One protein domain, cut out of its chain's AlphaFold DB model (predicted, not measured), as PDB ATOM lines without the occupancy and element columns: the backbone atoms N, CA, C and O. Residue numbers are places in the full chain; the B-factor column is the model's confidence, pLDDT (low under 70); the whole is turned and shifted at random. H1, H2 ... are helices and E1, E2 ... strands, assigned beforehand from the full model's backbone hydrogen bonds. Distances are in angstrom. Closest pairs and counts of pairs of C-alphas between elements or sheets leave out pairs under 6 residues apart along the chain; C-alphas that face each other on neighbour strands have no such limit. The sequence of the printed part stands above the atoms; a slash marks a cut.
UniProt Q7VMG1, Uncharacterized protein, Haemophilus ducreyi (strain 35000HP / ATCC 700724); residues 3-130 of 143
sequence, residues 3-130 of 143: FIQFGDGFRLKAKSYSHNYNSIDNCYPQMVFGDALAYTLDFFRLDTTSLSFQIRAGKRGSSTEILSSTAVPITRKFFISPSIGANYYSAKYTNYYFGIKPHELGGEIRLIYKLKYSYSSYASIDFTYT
ATOM      1  N   PHE A   3      49.663   7.616  26.589       82.75
ATOM      2  CA  PHE A   3      48.821   6.424  26.638       82.75
ATOM      3  C   PHE A   3      47.760   6.428  25.533       82.75
ATOM      4  O   PHE A   3      47.442   7.452  24.925       82.75
ATOM      5  N   ILE A   4      47.203   5.244  25.287       78.31
ATOM      6  CA  ILE A   4      46.075   5.019  24.385       78.31
ATOM      7  C   ILE A   4      44.970   4.378  25.213       78.31
ATOM      8  O   ILE A   4      45.213   3.385  25.898       78.31
ATOM      9  N   GLN A   5      43.763   4.930  25.144       76.56
ATOM     10  CA  GLN A   5      42.591   4.386  25.818       76.56
ATOM     11  C   GLN A   5      41.589   3.887  24.777       76.56
ATOM     12  O   GLN A   5      41.160   4.615  23.877       76.56
ATOM     13  N   PHE A   6      41.232   2.612  24.913       72.44
ATOM     14  CA  PHE A   6      40.196   1.958  24.128       72.44
ATOM     15  C   PHE A   6      38.887   2.004  24.911       72.44
ATOM     16  O   PHE A   6      38.880   1.725  26.106       72.44
ATOM     17  N   GLY A   7      37.779   2.315  24.239       63.44
ATOM     18  CA  GLY A   7      36.470   2.296  24.891       63.44
ATOM     19  C   GLY A   7      36.107   3.581  25.629       63.44
ATOM     20  O   GLY A   7      35.216   3.546  26.468       63.44
ATOM     21  N   ASP A   8      36.751   4.707  25.314       59.78
ATOM     22  CA  ASP A   8      36.291   6.013  25.792       59.78
ATOM     23  C   ASP A   8      34.919   6.298  25.155       59.78
ATOM     24  O   ASP A   8      34.805   6.380  23.930       59.78
ATOM     25  N   GLY A   9      33.848   6.301  25.950       53.53
ATOM     26  CA  GLY A   9      32.487   6.155  25.421       53.53
ATOM     27  C   GLY A   9      31.584   5.280  26.271       53.53
ATOM     28  O   GLY A   9      31.610   4.059  26.132       53.53
ATOM     29  N   PHE A  10      30.686   5.876  27.057       51.91
ATOM     30  CA  PHE A  10      29.559   5.122  27.609       51.91
ATOM     31  C   PHE A  10      28.621   4.699  26.476       51.91
ATOM     32  O   PHE A  10      28.097   5.537  25.735       51.91
ATOM     33  N   ARG A  11      28.363   3.392  26.353       48.19
ATOM     34  CA  ARG A  11      27.309   2.887  25.467       48.19
ATOM     35  C   ARG A  11      25.953   3.201  26.088       48.19
ATOM     36  O   ARG A  11      25.352   2.364  26.759       48.19
ATOM     37  N   LEU A  12      25.469   4.411  25.853       53.56
ATOM     38  CA  LEU A  12      24.113   4.807  26.205       53.56
ATOM     39  C   LEU A  12      23.159   4.088  25.243       53.56
ATOM     40  O   LEU A  12      23.149   4.354  24.043       53.56
ATOM     41  N   LYS A  13      22.423   3.093  25.756       51.53
ATOM     42  CA  LYS A  13      21.384   2.397  24.990       51.53
ATOM     43  C   LYS A  13      20.129   3.263  24.990       51.53
ATOM     44  O   LYS A  13      19.606   3.566  26.059       51.53
ATOM     45  N   ALA A  14      19.589   3.547  23.807       51.81
ATOM     46  CA  ALA A  14      18.348   4.309  23.635       51.81
ATOM     47  C   ALA A  14      17.179   3.797  24.513       51.81
ATOM     48  O   ALA A  14      16.400   4.582  25.036       51.81
ATOM     49  N   LYS A  15      17.102   2.476  24.755       51.69
ATOM     50  CA  LYS A  15      16.058   1.831  25.582       51.69
ATOM     51  C   LYS A  15      16.083   2.177  27.079       51.69
ATOM     52  O   LYS A  15      15.144   1.809  27.776       51.69
ATOM     53  N   SER A  16      17.147   2.797  27.590       50.66
ATOM     54  CA  SER A  16      17.277   3.124  29.018       50.66
ATOM     55  C   SER A  16      16.711   4.496  29.382       50.66
ATOM     56  O   SER A  16      16.702   4.846  30.560       50.66
ATOM     57  N   TYR A  17      16.239   5.266  28.401       53.16
ATOM     58  CA  TYR A  17      15.653   6.571  28.653       53.16
ATOM     59  C   TYR A  17      14.119   6.528  28.707       53.16
ATOM     60  O   TYR A  17      13.477   5.636  28.155       53.16
ATOM     61  N   SER A  18      13.523   7.502  29.403       52.97
ATOM     62  CA  SER A  18      12.071   7.698  29.423       52.97
ATOM     63  C   SER A  18      11.539   8.006  28.017       52.97
ATOM     64  O   SER A  18      12.289   8.433  27.141       52.97
ATOM     65  N   HIS A  19      10.232   7.810  27.808       49.53
ATOM     66  CA  HIS A  19       9.550   7.812  26.501       49.53
ATOM     67  C   HIS A  19       9.907   8.984  25.552       49.53
ATOM     68  O   HIS A  19       9.819   8.836  24.337       49.53
ATOM     69  N   ASN A  20      10.371  10.117  26.089       52.47
ATOM     70  CA  ASN A  20      10.722  11.332  25.344       52.47
ATOM     71  C   ASN A  20      12.173  11.389  24.821       52.47
ATOM     72  O   ASN A  20      12.540  12.358  24.167       52.47
ATOM     73  N   TYR A  21      13.002  10.382  25.101       50.44
ATOM     74  CA  TYR A  21      14.432  10.341  24.744       50.44
ATOM     75  C   TYR A  21      14.795   9.113  23.890       50.44
ATOM     76  O   TYR A  21      15.967   8.835  23.641       50.44
ATOM     77  N   ASN A  22      13.782   8.386  23.411       49.31
ATOM     78  CA  ASN A  22      13.918   7.169  22.604       49.31
ATOM     79  C   ASN A  22      14.615   7.389  21.248       49.31
ATOM     80  O   ASN A  22      14.895   6.418  20.548       49.31
ATOM     81  N   SER A  23      14.860   8.641  20.861       48.00
ATOM     82  CA  SER A  23      15.479   9.012  19.592       48.00
ATOM     83  C   SER A  23      16.988   9.257  19.665       48.00
ATOM     84  O   SER A  23      17.598   9.422  18.615       48.00
ATOM     85  N   ILE A  24      17.608   9.249  20.854       52.56
ATOM     86  CA  ILE A  24      19.066   9.403  20.991       52.56
ATOM     87  C   ILE A  24      19.759   8.129  20.486       52.56
ATOM     88  O   ILE A  24      19.572   7.041  21.040       52.56
ATOM     89  N   ASP A  25      20.559   8.266  19.427       50.69
ATOM     90  CA  ASP A  25      21.283   7.163  18.795       50.69
ATOM     91  C   ASP A  25      22.359   6.595  19.735       50.69
ATOM     92  O   ASP A  25      22.939   7.300  20.564       50.69
ATOM     93  N   ASN A  26      22.695   5.314  19.565       55.25
ATOM     94  CA  ASN A  26      23.725   4.660  20.378       55.25
ATOM     95  C   ASN A  26      25.060   5.436  20.330       55.25
ATOM     96  O   ASN A  26      25.648   5.628  19.261       55.25
ATOM     97  N   CYS A  27      25.594   5.815  21.496       57.41
ATOM     98  CA  CYS A  27      26.973   6.295  21.596       57.41
ATOM     99  C   CYS A  27      27.951   5.121  21.412       57.41
ATOM    100  O   CYS A  27      27.915   4.136  22.153       57.41
ATOM    101  N   TYR A  28      28.802   5.210  20.386       62.12
ATOM    102  CA  TYR A  28      29.820   4.206  20.064       62.12
ATOM    103  C   TYR A  28      31.163   4.505  20.743       62.12
ATOM    104  O   TYR A  28      31.665   5.613  20.579       62.12
ATOM    105  N   PRO A  29      31.810   3.521  21.388       67.00
ATOM    106  CA  PRO A  29      33.136   3.714  21.967       67.00
ATOM    107  C   PRO A  29      34.130   4.267  20.935       67.00
ATOM    108  O   PRO A  29      34.123   3.866  19.768       67.00
ATOM    109  N   GLN A  30      34.995   5.181  21.368       72.25
ATOM    110  CA  GLN A  30      36.109   5.692  20.576       72.25
ATOM    111  C   GLN A  30      37.454   5.265  21.167       72.25
ATOM    112  O   GLN A  30      37.577   4.877  22.329       72.25
ATOM    113  N   MET A  31      38.477   5.335  20.319       81.62
ATOM    114  CA  MET A  31      39.863   5.349  20.764       81.62
ATOM    115  C   MET A  31      40.290   6.795  20.982       81.62
ATOM    116  O   MET A  31      40.050   7.649  20.118       81.62
ATOM    117  N   VAL A  32      40.946   7.042  22.109       85.94
ATOM    118  CA  VAL A  32      41.562   8.331  22.423       85.94
ATOM    119  C   VAL A  32      43.039   8.146  22.733       85.94
ATOM    120  O   VAL A  32      43.461   7.136  23.296       85.94
ATOM    121  N   PHE A  33      43.821   9.140  22.341       86.75
ATOM    122  CA  PHE A  33      45.228   9.266  22.682       86.75
ATOM    123  C   PHE A  33      45.354  10.330  23.757       86.75
ATOM    124  O   PHE A  33      44.661  11.350  23.696       86.75
ATOM    125  N   GLY A  34      46.226  10.111  24.728       89.12
ATOM    126  CA  GLY A  34      46.416  11.071  25.795       89.12
ATOM    127  C   GLY A  34      47.834  11.129  26.313       89.12
ATOM    128  O   GLY A  34      48.661  10.256  26.051       89.12
ATOM    129  N   ASP A  35      48.090  12.187  27.065       89.62
ATOM    130  CA  ASP A  35      49.300  12.346  27.854       89.62
ATOM    131  C   ASP A  35      48.914  12.766  29.268       89.62
ATOM    132  O   ASP A  35      47.919  13.464  29.482       89.62
ATOM    133  N   ALA A  36      49.689  12.292  30.232       90.12
ATOM    134  CA  ALA A  36      49.492  12.538  31.648       90.12
ATOM    135  C   ALA A  36      50.798  12.995  32.294       90.12
ATOM    136  O   ALA A  36      51.828  12.324  32.193       90.12
ATOM    137  N   LEU A  37      50.744  14.107  33.009       91.00
ATOM    138  CA  LEU A  37      51.816  14.604  33.855       91.00
ATOM    139  C   LEU A  37      51.382  14.451  35.308       91.00
ATOM    140  O   LEU A  37      50.226  14.705  35.632       91.00
ATOM    141  N   ALA A  38      52.291  14.030  36.179       90.44
ATOM    142  CA  ALA A  38      52.035  13.924  37.609       90.44
ATOM    143  C   ALA A  38      53.234  14.479  38.370       90.44
ATOM    144  O   ALA A  38      54.374  14.121  38.073       90.44
ATOM    145  N   TYR A  39      52.961  15.338  39.343       88.12
ATOM    146  CA  TYR A  39      53.957  15.988  40.182       88.12
ATOM    147  C   TYR A  39      53.597  15.770  41.646       88.12
ATOM    148  O   TYR A  39      52.445  15.970  42.033       88.12
ATOM    149  N   THR A  40      54.571  15.378  42.461       88.62
ATOM    150  CA  THR A  40      54.410  15.339  43.919       88.62
ATOM    151  C   THR A  40      54.648  16.736  44.487       88.62
ATOM    152  O   THR A  40      55.537  17.458  44.030       88.62
ATOM    153  N   LEU A  41      53.836  17.152  45.457       86.12
ATOM    154  CA  LEU A  41      53.858  18.502  46.029       86.12
ATOM    155  C   LEU A  41      54.860  18.631  47.194       86.12
ATOM    156  O   LEU A  41      54.582  19.273  48.212       86.12
ATOM    157  N   ASP A  42      56.060  18.078  47.018       81.44
ATOM    158  CA  ASP A  42      57.116  18.014  48.040       81.44
ATOM    159  C   ASP A  42      57.531  19.409  48.539       81.44
ATOM    160  O   ASP A  42      57.793  19.607  49.726       81.44
ATOM    161  N   PHE A  43      57.518  20.409  47.648       72.00
ATOM    162  CA  PHE A  43      57.857  21.803  47.968       72.00
ATOM    163  C   PHE A  43      56.951  22.410  49.056       72.00
ATOM    164  O   PHE A  43      57.387  23.271  49.816       72.00
ATOM    165  N   PHE A  44      55.710  21.931  49.172       75.31
ATOM    166  CA  PHE A  44      54.746  22.382  50.178       75.31
ATOM    167  C   PHE A  44      54.708  21.490  51.428       75.31
ATOM    168  O   PHE A  44      53.787  21.618  52.231       75.31
ATOM    169  N   ARG A  45      55.695  20.596  51.615       76.50
ATOM    170  CA  ARG A  45      55.679  19.535  52.645       76.50
ATOM    171  C   ARG A  45      54.484  18.579  52.499       76.50
ATOM    172  O   ARG A  45      54.000  18.041  53.489       76.50
ATOM    173  N   LEU A  46      54.013  18.391  51.266       80.38
ATOM    174  CA  LEU A  46      52.941  17.464  50.899       80.38
ATOM    175  C   LEU A  46      53.517  16.334  50.035       80.38
ATOM    176  O   LEU A  46      53.144  16.147  48.879       80.38
ATOM    177  N   ASP A  47      54.442  15.585  50.623       84.12
ATOM    178  CA  ASP A  47      55.195  14.473  50.021       84.12
ATOM    179  C   ASP A  47      54.336  13.258  49.635       84.12
ATOM    180  O   ASP A  47      54.733  12.393  48.855       84.12
ATOM    181  N   THR A  48      53.119  13.204  50.162       85.12
ATOM    182  CA  THR A  48      52.119  12.178  49.854       85.12
ATOM    183  C   THR A  48      51.022  12.671  48.916       85.12
ATOM    184  O   THR A  48      50.186  11.873  48.486       85.12
ATOM    185  N   THR A  49      51.020  13.960  48.561       89.06
ATOM    186  CA  THR A  49      50.044  14.556  47.648       89.06
ATOM    187  C   THR A  49      50.632  14.696  46.255       89.06
ATOM    188  O   THR A  49      51.689  15.287  46.051       89.06
ATOM    189  N   SER A  50      49.899  14.192  45.273       91.62
ATOM    190  CA  SER A  50      50.221  14.332  43.862       91.62
ATOM    191  C   SER A  50      49.165  15.161  43.149       91.62
ATOM    192  O   SER A  50      47.966  14.964  43.346       91.62
ATOM    193  N   LEU A  51      49.634  16.072  42.304       91.75
ATOM    194  CA  LEU A  51      48.829  16.790  41.336       91.75
ATOM    195  C   LEU A  51      49.095  16.180  39.963       91.75
ATOM    196  O   LEU A  51      50.232  16.173  39.487       91.75
ATOM    197  N   SER A  52      48.053  15.672  39.321       92.88
ATOM    198  CA  SER A  52      48.124  15.163  37.960       92.88
ATOM    199  C   SER A  52      47.283  15.984  37.004       92.88
ATOM    200  O   SER A  52      46.187  16.432  37.334       92.88
ATOM    201  N   PHE A  53      47.813  16.139  35.802       93.69
ATOM    202  CA  PHE A  53      47.169  16.774  34.675       93.69
ATOM    203  C   PHE A  53      47.141  15.786  33.518       93.69
ATOM    204  O   PHE A  53      48.181  15.238  33.152       93.69
ATOM    205  N   GLN A  54      45.973  15.566  32.933       93.19
ATOM    206  CA  GLN A  54      45.815  14.663  31.806       93.19
ATOM    207  C   GLN A  54      45.071  15.344  30.666       93.19
ATOM    208  O   GLN A  54      44.086  16.040  30.886       93.19
ATOM    209  N   ILE A  55      45.506  15.105  29.433       91.75
ATOM    210  CA  ILE A  55      44.768  15.481  28.227       91.75
ATOM    211  C   ILE A  55      44.464  14.209  27.443       91.75
ATOM    212  O   ILE A  55      45.337  13.364  27.272       91.75
ATOM    213  N   ARG A  56      43.237  14.096  26.940       91.50
ATOM    214  CA  ARG A  56      42.762  13.031  26.052       91.50
ATOM    215  C   ARG A  56      42.174  13.667  24.797       91.50
ATOM    216  O   ARG A  56      41.419  14.635  24.881       91.50
ATOM    217  N   ALA A  57      42.492  13.132  23.625       88.88
ATOM    218  CA  ALA A  57      41.959  13.594  22.350       88.88
ATOM    219  C   ALA A  57      41.640  12.419  21.419       88.88
ATOM    220  O   ALA A  57      42.406  11.465  21.287       88.88
ATOM    221  N   GLY A  58      40.505  12.511  20.732       86.94
ATOM    222  CA  GLY A  58      40.085  11.530  19.741       86.94
ATOM    223  C   GLY A  58      39.125  12.102  18.709       86.94
ATOM    224  O   GLY A  58      38.887  13.311  18.616       86.94
ATOM    225  N   LYS A  59      38.536  11.210  17.904       84.44
ATOM    226  CA  LYS A  59      37.656  11.600  16.789       84.44
ATOM    227  C   LYS A  59      36.444  12.409  17.255       84.44
ATOM    228  O   LYS A  59      35.970  13.265  16.500       84.44
ATOM    229  N   ARG A  60      35.944  12.169  18.469       81.56
ATOM    230  CA  ARG A  60      34.762  12.841  19.028       81.56
ATOM    231  C   ARG A  60      35.087  14.063  19.886       81.56
ATOM    232  O   ARG A  60      34.166  14.681  20.394       81.56
ATOM    233  N   GLY A  61      36.347  14.486  19.961       86.56
ATOM    234  CA  GLY A  61      36.766  15.687  20.682       86.56
ATOM    235  C   GLY A  61      37.859  15.392  21.699       86.56
ATOM    236  O   GLY A  61      38.442  14.310  21.697       86.56
ATOM    237  N   SER A  62      38.133  16.377  22.545       88.94
ATOM    238  CA  SER A  62      39.106  16.283  23.628       88.94
ATOM    239  C   SER A  62      38.483  16.515  25.001       88.94
ATOM    240  O   SER A  62      37.455  17.199  25.124       88.94
ATOM    241  N   SER A  63      39.143  15.954  26.010       90.75
ATOM    242  CA  SER A  63      38.913  16.216  27.424       90.75
ATOM    243  C   SER A  63      40.236  16.453  28.148       90.75
ATOM    244  O   SER A  63      41.284  15.953  27.739       90.75
ATOM    245  N   THR A  64      40.181  17.230  29.219       92.69
ATOM    246  CA  THR A  64      41.327  17.539  30.073       92.69
ATOM    247  C   THR A  64      40.930  17.310  31.519       92.69
ATOM    248  O   THR A  64      39.831  17.692  31.902       92.69
ATOM    249  N   GLU A  65      41.814  16.727  32.316       94.00
ATOM    250  CA  GLU A  65      41.601  16.441  33.727       94.00
ATOM    251  C   GLU A  65      42.703  17.061  34.579       94.00
ATOM    252  O   GLU A  65      43.884  16.987  34.236       94.00
ATOM    253  N   ILE A  66      42.306  17.638  35.706       95.31
ATOM    254  CA  ILE A  66      43.193  17.973  36.816       95.31
ATOM    255  C   ILE A  66      42.716  17.163  38.014       95.31
ATOM    256  O   ILE A  66      41.533  17.202  38.344       95.31
ATOM    257  N   LEU A  67      43.630  16.457  38.669       94.56
ATOM    258  CA  LEU A  67      43.341  15.608  39.820       94.56
ATOM    259  C   LEU A  67      44.391  15.848  40.902       94.56
ATOM    260  O   LEU A  67      45.588  15.787  40.631       94.56
ATOM    261  N   SER A  68      43.937  16.096  42.125       93.81
ATOM    262  CA  SER A  68      44.776  16.130  43.319       93.81
ATOM    263  C   SER A  68      44.440  14.924  44.181       93.81
ATOM    264  O   SER A  68      43.279  14.741  44.542       93.81
ATOM    265  N   SER A  69      45.438  14.116  44.525       93.88
ATOM    266  CA  SER A  69      45.272  12.889  45.310       93.88
ATOM    267  C   SER A  69      46.335  12.796  46.394       93.88
ATOM    268  O   SER A  69      47.509  13.028  46.109       93.88
ATOM    269  N   THR A  70      45.938  12.441  47.614       92.00
ATOM    270  CA  THR A  70      46.848  12.278  48.758       92.00
ATOM    271  C   THR A  70      46.851  10.833  49.215       92.00
ATOM    272  O   THR A  70      45.813  10.341  49.627       92.00
ATOM    273  N   ALA A  71      48.000  10.161  49.208       90.75
ATOM    274  CA  ALA A  71      48.113   8.785  49.679       90.75
ATOM    275  C   ALA A  71      48.380   8.735  51.193       90.75
ATOM    276  O   ALA A  71      49.480   9.026  51.653       90.75
ATOM    277  N   VAL A  72      47.387   8.316  51.978       89.81
ATOM    278  CA  VAL A  72      47.493   8.171  53.434       89.81
ATOM    279  C   VAL A  72      47.792   6.708  53.787       89.81
ATOM    280  O   VAL A  72      46.917   5.849  53.622       89.81
ATOM    281  N   PRO A  73      49.004   6.378  54.272       89.62
ATOM    282  CA  PRO A  73      49.307   5.034  54.746       89.62
ATOM    283  C   PRO A  73      48.563   4.759  56.056       89.62
ATOM    284  O   PRO A  73      48.785   5.425  57.062       89.62
ATOM    285  N   ILE A  74      47.706   3.742  56.061       90.75
ATOM    286  CA  ILE A  74      47.050   3.244  57.280       90.75
ATOM    287  C   ILE A  74      47.880   2.118  57.895       90.75
ATOM    288  O   ILE A  74      48.029   2.015  59.109       90.75
ATOM    289  N   THR A  75      48.459   1.271  57.043       89.50
ATOM    290  CA  THR A  75      49.461   0.273  57.425       89.50
ATOM    291  C   THR A  75      50.547   0.212  56.355       89.50
ATOM    292  O   THR A  75      50.410   0.800  55.285       89.50
ATOM    293  N   ARG A  76      51.604  -0.580  56.577       86.12
ATOM    294  CA  ARG A  76      52.661  -0.799  55.567       86.12
ATOM    295  C   ARG A  76      52.154  -1.373  54.234       86.12
ATOM    296  O   ARG A  76      52.876  -1.308  53.249       86.12
ATOM    297  N   LYS A  77      50.959  -1.973  54.210       87.81
ATOM    298  CA  LYS A  77      50.366  -2.600  53.016       87.81
ATOM    299  C   LYS A  77      49.071  -1.935  52.560       87.81
ATOM    300  O   LYS A  77      48.580  -2.300  51.498       87.81
ATOM    301  N   PHE A  78      48.507  -1.016  53.340       87.69
ATOM    302  CA  PHE A  78      47.179  -0.459  53.100       87.69
ATOM    303  C   PHE A  78      47.220   1.063  53.072       87.69
ATOM    304  O   PHE A  78      47.665   1.687  54.039       87.69
ATOM    305  N   PHE A  79      46.719   1.634  51.982       90.62
ATOM    306  CA  PHE A  79      46.690   3.067  51.726       90.62
ATOM    307  C   PHE A  79      45.267   3.500  51.392       90.62
ATOM    308  O   PHE A  79      44.561   2.814  50.649       90.62
ATOM    309  N   ILE A  80      44.873   4.656  51.913       92.81
ATOM    310  CA  ILE A  80      43.646   5.353  51.531       92.81
ATOM    311  C   ILE A  80      44.061   6.591  50.752       92.81
ATOM    312  O   ILE A  80      44.892   7.358  51.228       92.81
ATOM    313  N   SER A  81      43.495   6.783  49.567       93.31
ATOM    314  CA  SER A  81      43.817   7.908  48.696       93.31
ATOM    315  C   SER A  81      42.565   8.727  48.405       93.31
ATOM    316  O   SER A  81      41.879   8.451  47.422       93.31
ATOM    317  N   PRO A  82      42.202   9.703  49.260       93.50
ATOM    318  CA  PRO A  82      41.224  10.707  48.874       93.50
ATOM    319  C   PRO A  82      41.744  11.524  47.694       93.50
ATOM    320  O   PRO A  82      42.924  11.891  47.631       93.50
ATOM    321  N   SER A  83      40.840  11.869  46.788       93.44
ATOM    322  CA  SER A  83      41.146  12.755  45.681       93.44
ATOM    323  C   SER A  83      39.984  13.637  45.272       93.44
ATOM    324  O   SER A  83      38.818  13.297  45.453       93.44
ATOM    325  N   ILE A  84      40.335  14.786  44.706       95.44
ATOM    326  CA  ILE A  84      39.409  15.723  44.079       95.44
ATOM    327  C   ILE A  84      39.867  15.979  42.654       95.44
ATOM    328  O   ILE A  84      41.054  16.207  42.402       95.44
ATOM    329  N   GLY A  85      38.926  15.934  41.722       94.44
ATOM    330  CA  GLY A  85      39.213  16.081  40.309       94.44
ATOM    331  C   GLY A  85      38.242  17.018  39.619       94.44
ATOM    332  O   GLY A  85      37.099  17.203  40.041       94.44
ATOM    333  N   ALA A  86      38.715  17.610  38.534       94.19
ATOM    334  CA  ALA A  86      37.914  18.405  37.628       94.19
ATOM    335  C   ALA A  86      38.242  18.025  36.189       94.19
ATOM    336  O   ALA A  86      39.406  17.871  35.822       94.19
ATOM    337  N   ASN A  87      37.203  17.916  35.369       92.94
ATOM    338  CA  ASN A  87      37.316  17.658  33.947       92.94
ATOM    339  C   ASN A  87      36.777  18.839  33.142       92.94
ATOM    340  O   ASN A  87      35.748  19.423  33.479       92.94
ATOM    341  N   TYR A  88      37.450  19.137  32.038       92.12
ATOM    342  CA  TYR A  88      36.990  20.014  30.971       92.12
ATOM    343  C   TYR A  88      36.726  19.194  29.713       92.12
ATOM    344  O   TYR A  88      37.524  18.332  29.348       92.12
ATOM    345  N   TYR A  89      35.640  19.507  29.014       89.69
ATOM    346  CA  TYR A  89      35.251  18.851  27.774       89.69
ATOM    347  C   TYR A  89      35.086  19.878  26.656       89.69
ATOM    348  O   TYR A  89      34.345  20.856  26.789       89.69
ATOM    349  N   SER A  90      35.749  19.627  25.525       88.25
ATOM    350  CA  SER A  90      35.594  20.436  24.312       88.25
ATOM    351  C   SER A  90      34.151  20.420  23.793       88.25
ATOM    352  O   SER A  90      33.454  19.417  23.940       88.25
ATOM    353  N   ALA A  91      33.727  21.469  23.075       86.31
ATOM    354  CA  ALA A  91      32.408  21.538  22.426       86.31
ATOM    355  C   ALA A  91      32.050  20.259  21.653       86.31
ATOM    356  O   ALA A  91      30.923  19.777  21.697       86.31
ATOM    357  N   LYS A  92      33.023  19.708  20.914       84.50
ATOM    358  CA  LYS A  92      32.832  18.501  20.105       84.50
ATOM    359  C   LYS A  92      32.556  17.281  20.984       84.50
ATOM    360  O   LYS A  92      31.647  16.523  20.666       84.50
ATOM    361  N   TYR A  93      33.282  17.154  22.095       80.75
ATOM    362  CA  TYR A  93      33.091  16.089  23.076       80.75
ATOM    363  C   TYR A  93      31.753  16.247  23.804       80.75
ATOM    364  O   TYR A  93      30.983  15.298  23.911       80.75
ATOM    365  N   THR A  94      31.410  17.464  24.226       80.56
ATOM    366  CA  THR A  94      30.126  17.753  24.873       80.56
ATOM    367  C   THR A  94      28.949  17.461  23.945       80.56
ATOM    368  O   THR A  94      28.032  16.750  24.332       80.56
ATOM    369  N   ASN A  95      28.988  17.937  22.699       77.50
ATOM    370  CA  ASN A  95      27.930  17.666  21.723       77.50
ATOM    371  C   ASN A  95      27.866  16.187  21.319       77.50
ATOM    372  O   ASN A  95      26.837  15.738  20.832       77.50
ATOM    373  N   TYR A  96      28.946  15.427  21.491       73.00
ATOM    374  CA  TYR A  96      28.931  13.997  21.218       73.00
ATOM    375  C   TYR A  96      28.119  13.203  22.256       73.00
ATOM    376  O   TYR A  96      27.400  12.293  21.858       73.00
ATOM    377  N   TYR A  97      28.187  13.569  23.542       67.44
ATOM    378  CA  TYR A  97      27.436  12.897  24.618       67.44
ATOM    379  C   TYR A  97      26.083  13.535  24.941       67.44
ATOM    380  O   TYR A  97      25.168  12.844  25.375       67.44
ATOM    381  N   PHE A  98      25.962  14.851  24.764       67.31
ATOM    382  CA  PHE A  98      24.795  15.631  25.188       67.31
ATOM    383  C   PHE A  98      24.101  16.359  24.030       67.31
ATOM    384  O   PHE A  98      23.104  17.043  24.245       67.31
ATOM    385  N   GLY A  99      24.640  16.273  22.811       64.00
ATOM    386  CA  GLY A  99      24.042  16.903  21.640       64.00
ATOM    387  C   GLY A  99      22.986  16.007  21.005       64.00
ATOM    388  O   GLY A  99      23.203  14.811  20.841       64.00
ATOM    389  N   ILE A 100      21.873  16.617  20.604       62.34
ATOM    390  CA  ILE A 100      20.830  15.972  19.804       62.34
ATOM    391  C   ILE A 100      21.161  16.200  18.327       62.34
ATOM    392  O   ILE A 100      21.426  17.332  17.906       62.34
ATOM    393  N   LYS A 101      21.166  15.136  17.526       65.06
ATOM    394  CA  LYS A 101      21.384  15.218  16.080       65.06
ATOM    395  C   LYS A 101      20.065  15.465  15.347       65.06
ATOM    396  O   LYS A 101      19.016  15.012  15.789       65.06
ATOM    397  N   PRO A 102      20.105  16.119  14.175       61.03
ATOM    398  CA  PRO A 102      18.907  16.412  13.399       61.03
ATOM    399  C   PRO A 102      17.987  15.226  13.101       61.03
ATOM    400  O   PRO A 102      16.773  15.360  13.180       61.03
ATOM    401  N   HIS A 103      18.559  14.063  12.791       61.78
ATOM    402  CA  HIS A 103      17.798  12.849  12.488       61.78
ATOM    403  C   HIS A 103      17.195  12.172  13.728       61.78
ATOM    404  O   HIS A 103      16.405  11.245  13.586       61.78
ATOM    405  N   GLU A 104      17.558  12.625  14.929       57.75
ATOM    406  CA  GLU A 104      16.997  12.178  16.211       57.75
ATOM    407  C   GLU A 104      15.738  12.984  16.586       57.75
ATOM    408  O   GLU A 104      15.154  12.783  17.648       57.75
ATOM    409  N   LEU A 105      15.288  13.918  15.744       62.59
ATOM    410  CA  LEU A 105      14.090  14.721  15.982       62.59
ATOM    411  C   LEU A 105      13.003  14.346  14.967       62.59
ATOM    412  O   LEU A 105      13.220  14.382  13.761       62.59
ATOM    413  N   GLY A 106      11.807  14.004  15.456       59.00
ATOM    414  CA  GLY A 106      10.644  13.636  14.633       59.00
ATOM    415  C   GLY A 106       9.912  14.818  13.980       59.00
ATOM    416  O   GLY A 106       8.729  14.704  13.680       59.00
ATOM    417  N   GLY A 107      10.569  15.967  13.812       66.19
ATOM    418  CA  GLY A 107       9.966  17.197  13.299       66.19
ATOM    419  C   GLY A 107      11.010  18.264  12.962       66.19
ATOM    420  O   GLY A 107      12.208  18.057  13.147       66.19
ATOM    421  N   GLU A 108      10.558  19.416  12.461       63.72
ATOM    422  CA  GLU A 108      11.460  20.503  12.067       63.72
ATOM    423  C   GLU A 108      12.231  21.091  13.254       63.72
ATOM    424  O   GLU A 108      11.682  21.427  14.307       63.72
ATOM    425  N   ILE A 109      13.534  21.271  13.047       62.69
ATOM    426  CA  ILE A 109      14.448  21.807  14.049       62.69
ATOM    427  C   ILE A 109      14.321  23.319  14.068       62.69
ATOM    428  O   ILE A 109      14.869  24.015  13.217       62.69
ATOM    429  N   ARG A 110      13.616  23.837  15.071       61.84
ATOM    430  CA  ARG A 110      13.416  25.283  15.224       61.84
ATOM    431  C   ARG A 110      14.618  25.999  15.841       61.84
ATOM    432  O   ARG A 110      14.816  27.176  15.571       61.84
ATOM    433  N   LEU A 111      15.422  25.304  16.653       58.91
ATOM    434  CA  LEU A 111      16.604  25.843  17.336       58.91
ATOM    435  C   LEU A 111      17.604  24.719  17.637       58.91
ATOM    436  O   LEU A 111      17.231  23.686  18.186       58.91
ATOM    437  N   ILE A 112      18.881  24.936  17.313       64.81
ATOM    438  CA  ILE A 112      19.975  24.015  17.652       64.81
ATOM    439  C   ILE A 112      20.761  24.619  18.814       64.81
ATOM    440  O   ILE A 112      21.509  25.580  18.631       64.81
ATOM    441  N   TYR A 113      20.624  24.039  20.005       62.88
ATOM    442  CA  TYR A 113      21.453  24.413  21.145       62.88
ATOM    443  C   TYR A 113      22.797  23.675  21.069       62.88
ATOM    444  O   TYR A 113      22.847  22.451  21.176       62.88
ATOM    445  N   LYS A 114      23.895  24.410  20.852       65.25
ATOM    446  CA  LYS A 114      25.259  23.856  20.853       65.25
ATOM    447  C   LYS A 114      25.982  24.273  22.123       65.25
ATOM    448  O   LYS A 114      26.299  25.451  22.295       65.25
ATOM    449  N   LEU A 115      26.302  23.304  22.973       67.69
ATOM    450  CA  LEU A 115      27.170  23.540  24.122       67.69
ATOM    451  C   LEU A 115      28.586  23.855  23.626       67.69
ATOM    452  O   LEU A 115      29.168  23.107  22.836       67.69
ATOM    453  N   LYS A 116      29.133  24.992  24.071       81.38
ATOM    454  CA  LYS A 116      30.498  25.423  23.721       81.38
ATOM    455  C   LYS A 116      31.567  24.650  24.494       81.38
ATOM    456  O   LYS A 116      32.681  24.500  24.007       81.38
ATOM    457  N   TYR A 117      31.239  24.181  25.690       81.38
ATOM    458  CA  TYR A 117      32.104  23.392  26.556       81.38
ATOM    459  C   TYR A 117      31.278  22.841  27.718       81.38
ATOM    460  O   TYR A 117      30.174  23.324  27.982       81.38
ATOM    461  N   SER A 118      31.825  21.858  28.424       87.38
ATOM    462  CA  SER A 118      31.275  21.360  29.683       87.38
ATOM    463  C   SER A 118      32.394  21.152  30.698       87.38
ATOM    464  O   SER A 118      33.548  20.949  30.318       87.38
ATOM    465  N   TYR A 119      32.035  21.189  31.979       88.81
ATOM    466  CA  TYR A 119      32.927  20.887  33.088       88.81
ATOM    467  C   TYR A 119      32.259  19.878  34.016       88.81
ATOM    468  O   TYR A 119      31.042  19.916  34.203       88.81
ATOM    469  N   SER A 120      33.049  19.007  34.634       90.00
ATOM    470  CA  SER A 120      32.606  18.219  35.783       90.00
ATOM    471  C   SER A 120      33.622  18.320  36.908       90.00
ATOM    472  O   SER A 120      34.802  18.560  36.668       90.00
ATOM    473  N   SER A 121      33.162  18.152  38.142       91.25
ATOM    474  CA  SER A 121      34.024  18.009  39.313       91.25
ATOM    475  C   SER A 121      33.580  16.793  40.107       91.25
ATOM    476  O   SER A 121      32.408  16.414  40.052       91.25
ATOM    477  N   TYR A 122      34.519  16.146  40.785       88.94
ATOM    478  CA  TYR A 122      34.258  14.947  41.564       88.94
ATOM    479  C   TYR A 122      35.205  14.855  42.756       88.94
ATOM    480  O   TYR A 122      36.280  15.457  42.773       88.94
ATOM    481  N   ALA A 123      34.789  14.072  43.742       92.50
ATOM    482  CA  ALA A 123      35.632  13.614  44.830       92.50
ATOM    483  C   ALA A 123      35.554  12.086  44.885       92.50
ATOM    484  O   ALA A 123      34.480  11.516  44.680       92.50
ATOM    485  N   SER A 124      36.677  11.431  45.149       92.00
ATOM    486  CA  SER A 124      36.775   9.977  45.272       92.00
ATOM    487  C   SER A 124      37.655   9.593  46.455       92.00
ATOM    488  O   SER A 124      38.426  10.402  46.973       92.00
ATOM    489  N   ILE A 125      37.500   8.353  46.914       92.50
ATOM    490  CA  ILE A 125      38.356   7.742  47.928       92.50
ATOM    491  C   ILE A 125      38.739   6.362  47.412       92.50
ATOM    492  O   ILE A 125      37.883   5.484  47.305       92.50
ATOM    493  N   ASP A 126      40.023   6.177  47.117       91.50
ATOM    494  CA  ASP A 126      40.561   4.908  46.639       91.50
ATOM    495  C   ASP A 126      41.232   4.132  47.775       91.50
ATOM    496  O   ASP A 126      42.021   4.674  48.550       91.50
ATOM    497  N   PHE A 127      40.953   2.833  47.864       92.12
ATOM    498  CA  PHE A 127      41.538   1.938  48.861       92.12
ATOM    499  C   PHE A 127      42.506   0.974  48.175       92.12
ATOM    500  O   PHE A 127      42.102   0.182  47.327       92.12
ATOM    501  N   THR A 128      43.789   1.018  48.539       89.25
ATOM    502  CA  THR A 128      44.835   0.190  47.915       89.25
ATOM    503  C   THR A 128      45.453  -0.763  48.934       89.25
ATOM    504  O   THR A 128      45.983  -0.317  49.951       89.25
ATOM    505  N   TYR A 129      45.431  -2.071  48.648       88.06
ATOM    506  CA  TYR A 129      46.068  -3.108  49.469       88.06
ATOM    507  C   TYR A 129      47.137  -3.879  48.681       88.06
ATOM    508  O   TYR A 129      46.854  -4.466  47.640       88.06
ATOM    509  N   THR A 130      48.373  -3.903  49.187       86.31
ATOM    510  CA  THR A 130      49.519  -4.560  48.539       86.31
ATOM    511  C   THR A 130      49.736  -5.967  49.108       86.31
ATOM    512  O   THR A 130      50.201  -6.123  50.239       86.31
TER     513      THR A 130
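AT A GLANCE: This is residues 3 to 130 of the 143 residues of an uncharacterized protein of Haemophilus ducreyi (strain 35000HP / ATCC 700724) (UniProt Q7VMG1). One long, twisted antiparallel sheet makes an open trough, not closed into a barrel, and its edge strands E1 and E7 stay apart. At one end of it sits the short helix H1, and from that same end two long loops, residues 9 to 29 and 99 to 116, reach away and add to the length. The printed part has 128 residues, with seven named strands and one named helix in the order E1 E2 E3 E4 E5 E6 H1 E7, and the class is mostly strand. The sheet is branched: its neighbour pairs are E1 and E2, E2 and E3, E3 and E4, E4 and E6, E5 and E6, E6 and E7. The whole is loose, with a radius of gyration of the C-alphas of 19.2 A and spans of 62 by 27 by 24 A.

IN THESE COORDINATES: Find C-alpha 3 at (48.821, 6.424, 26.638), where E1 begins and runs to residue 8. E2 is residues 30 to 41, 33.6 A long, and bends by 50 degrees at residue 33. E3 follows at residues 46 to 58, 34.2 A, and E4 at 61 to 70, 30.0 A. E4 runs on into E5, residues 72 to 75, at 54 degrees. E6, residues 78 to 90, covers 37.4 A and ends at C-alpha 90, (35.594, 20.436, 24.312). H1 is residues 91 to 98, and E7, residues 117 to 129, covers 37.7 A to C-alpha 129 at (46.068, -3.108, 49.469).

HOW THE PARTS SIT: Start with E1 to E4, a meander, each strand the antiparallel neighbour of the one before. In the hairpin E1 and E2, look for N 5 and O 32, 2.9 A apart and within hydrogen-bond range. In the hairpin E2 and E3, N 37 and O 53 are 2.8 A apart; in the hairpin E3 and E4, N 54 and O 65 are 2.8 A apart. Beside E6, E4 and E5 lie on one side and E7 on the other side: find N 66 and O 86 at 2.9 A, N 72 and O 80 at 2.8 A, and N 83 and O 124 at 2.8 A. H1 is on the sheet at a height of 5.0 A and stands up from it at 77 degrees. The closest C-alphas of H1 and E4 are those of Tyr 93 and Gly 61, 4.4 A apart. Every O i to N i+4 pair in H1 is within hydrogen-bond range.

THE WHOLE: The two C-alphas farthest apart are those of Arg 76 and Glu 108, 63.6 A. The printed part has no cut. The links E1 to E2 and H1 to E7 are long, and the others are tight. The mean pLDDT of the printed part is 78.0; look for values under 70 at residues 7 to 29 and 97 to 115.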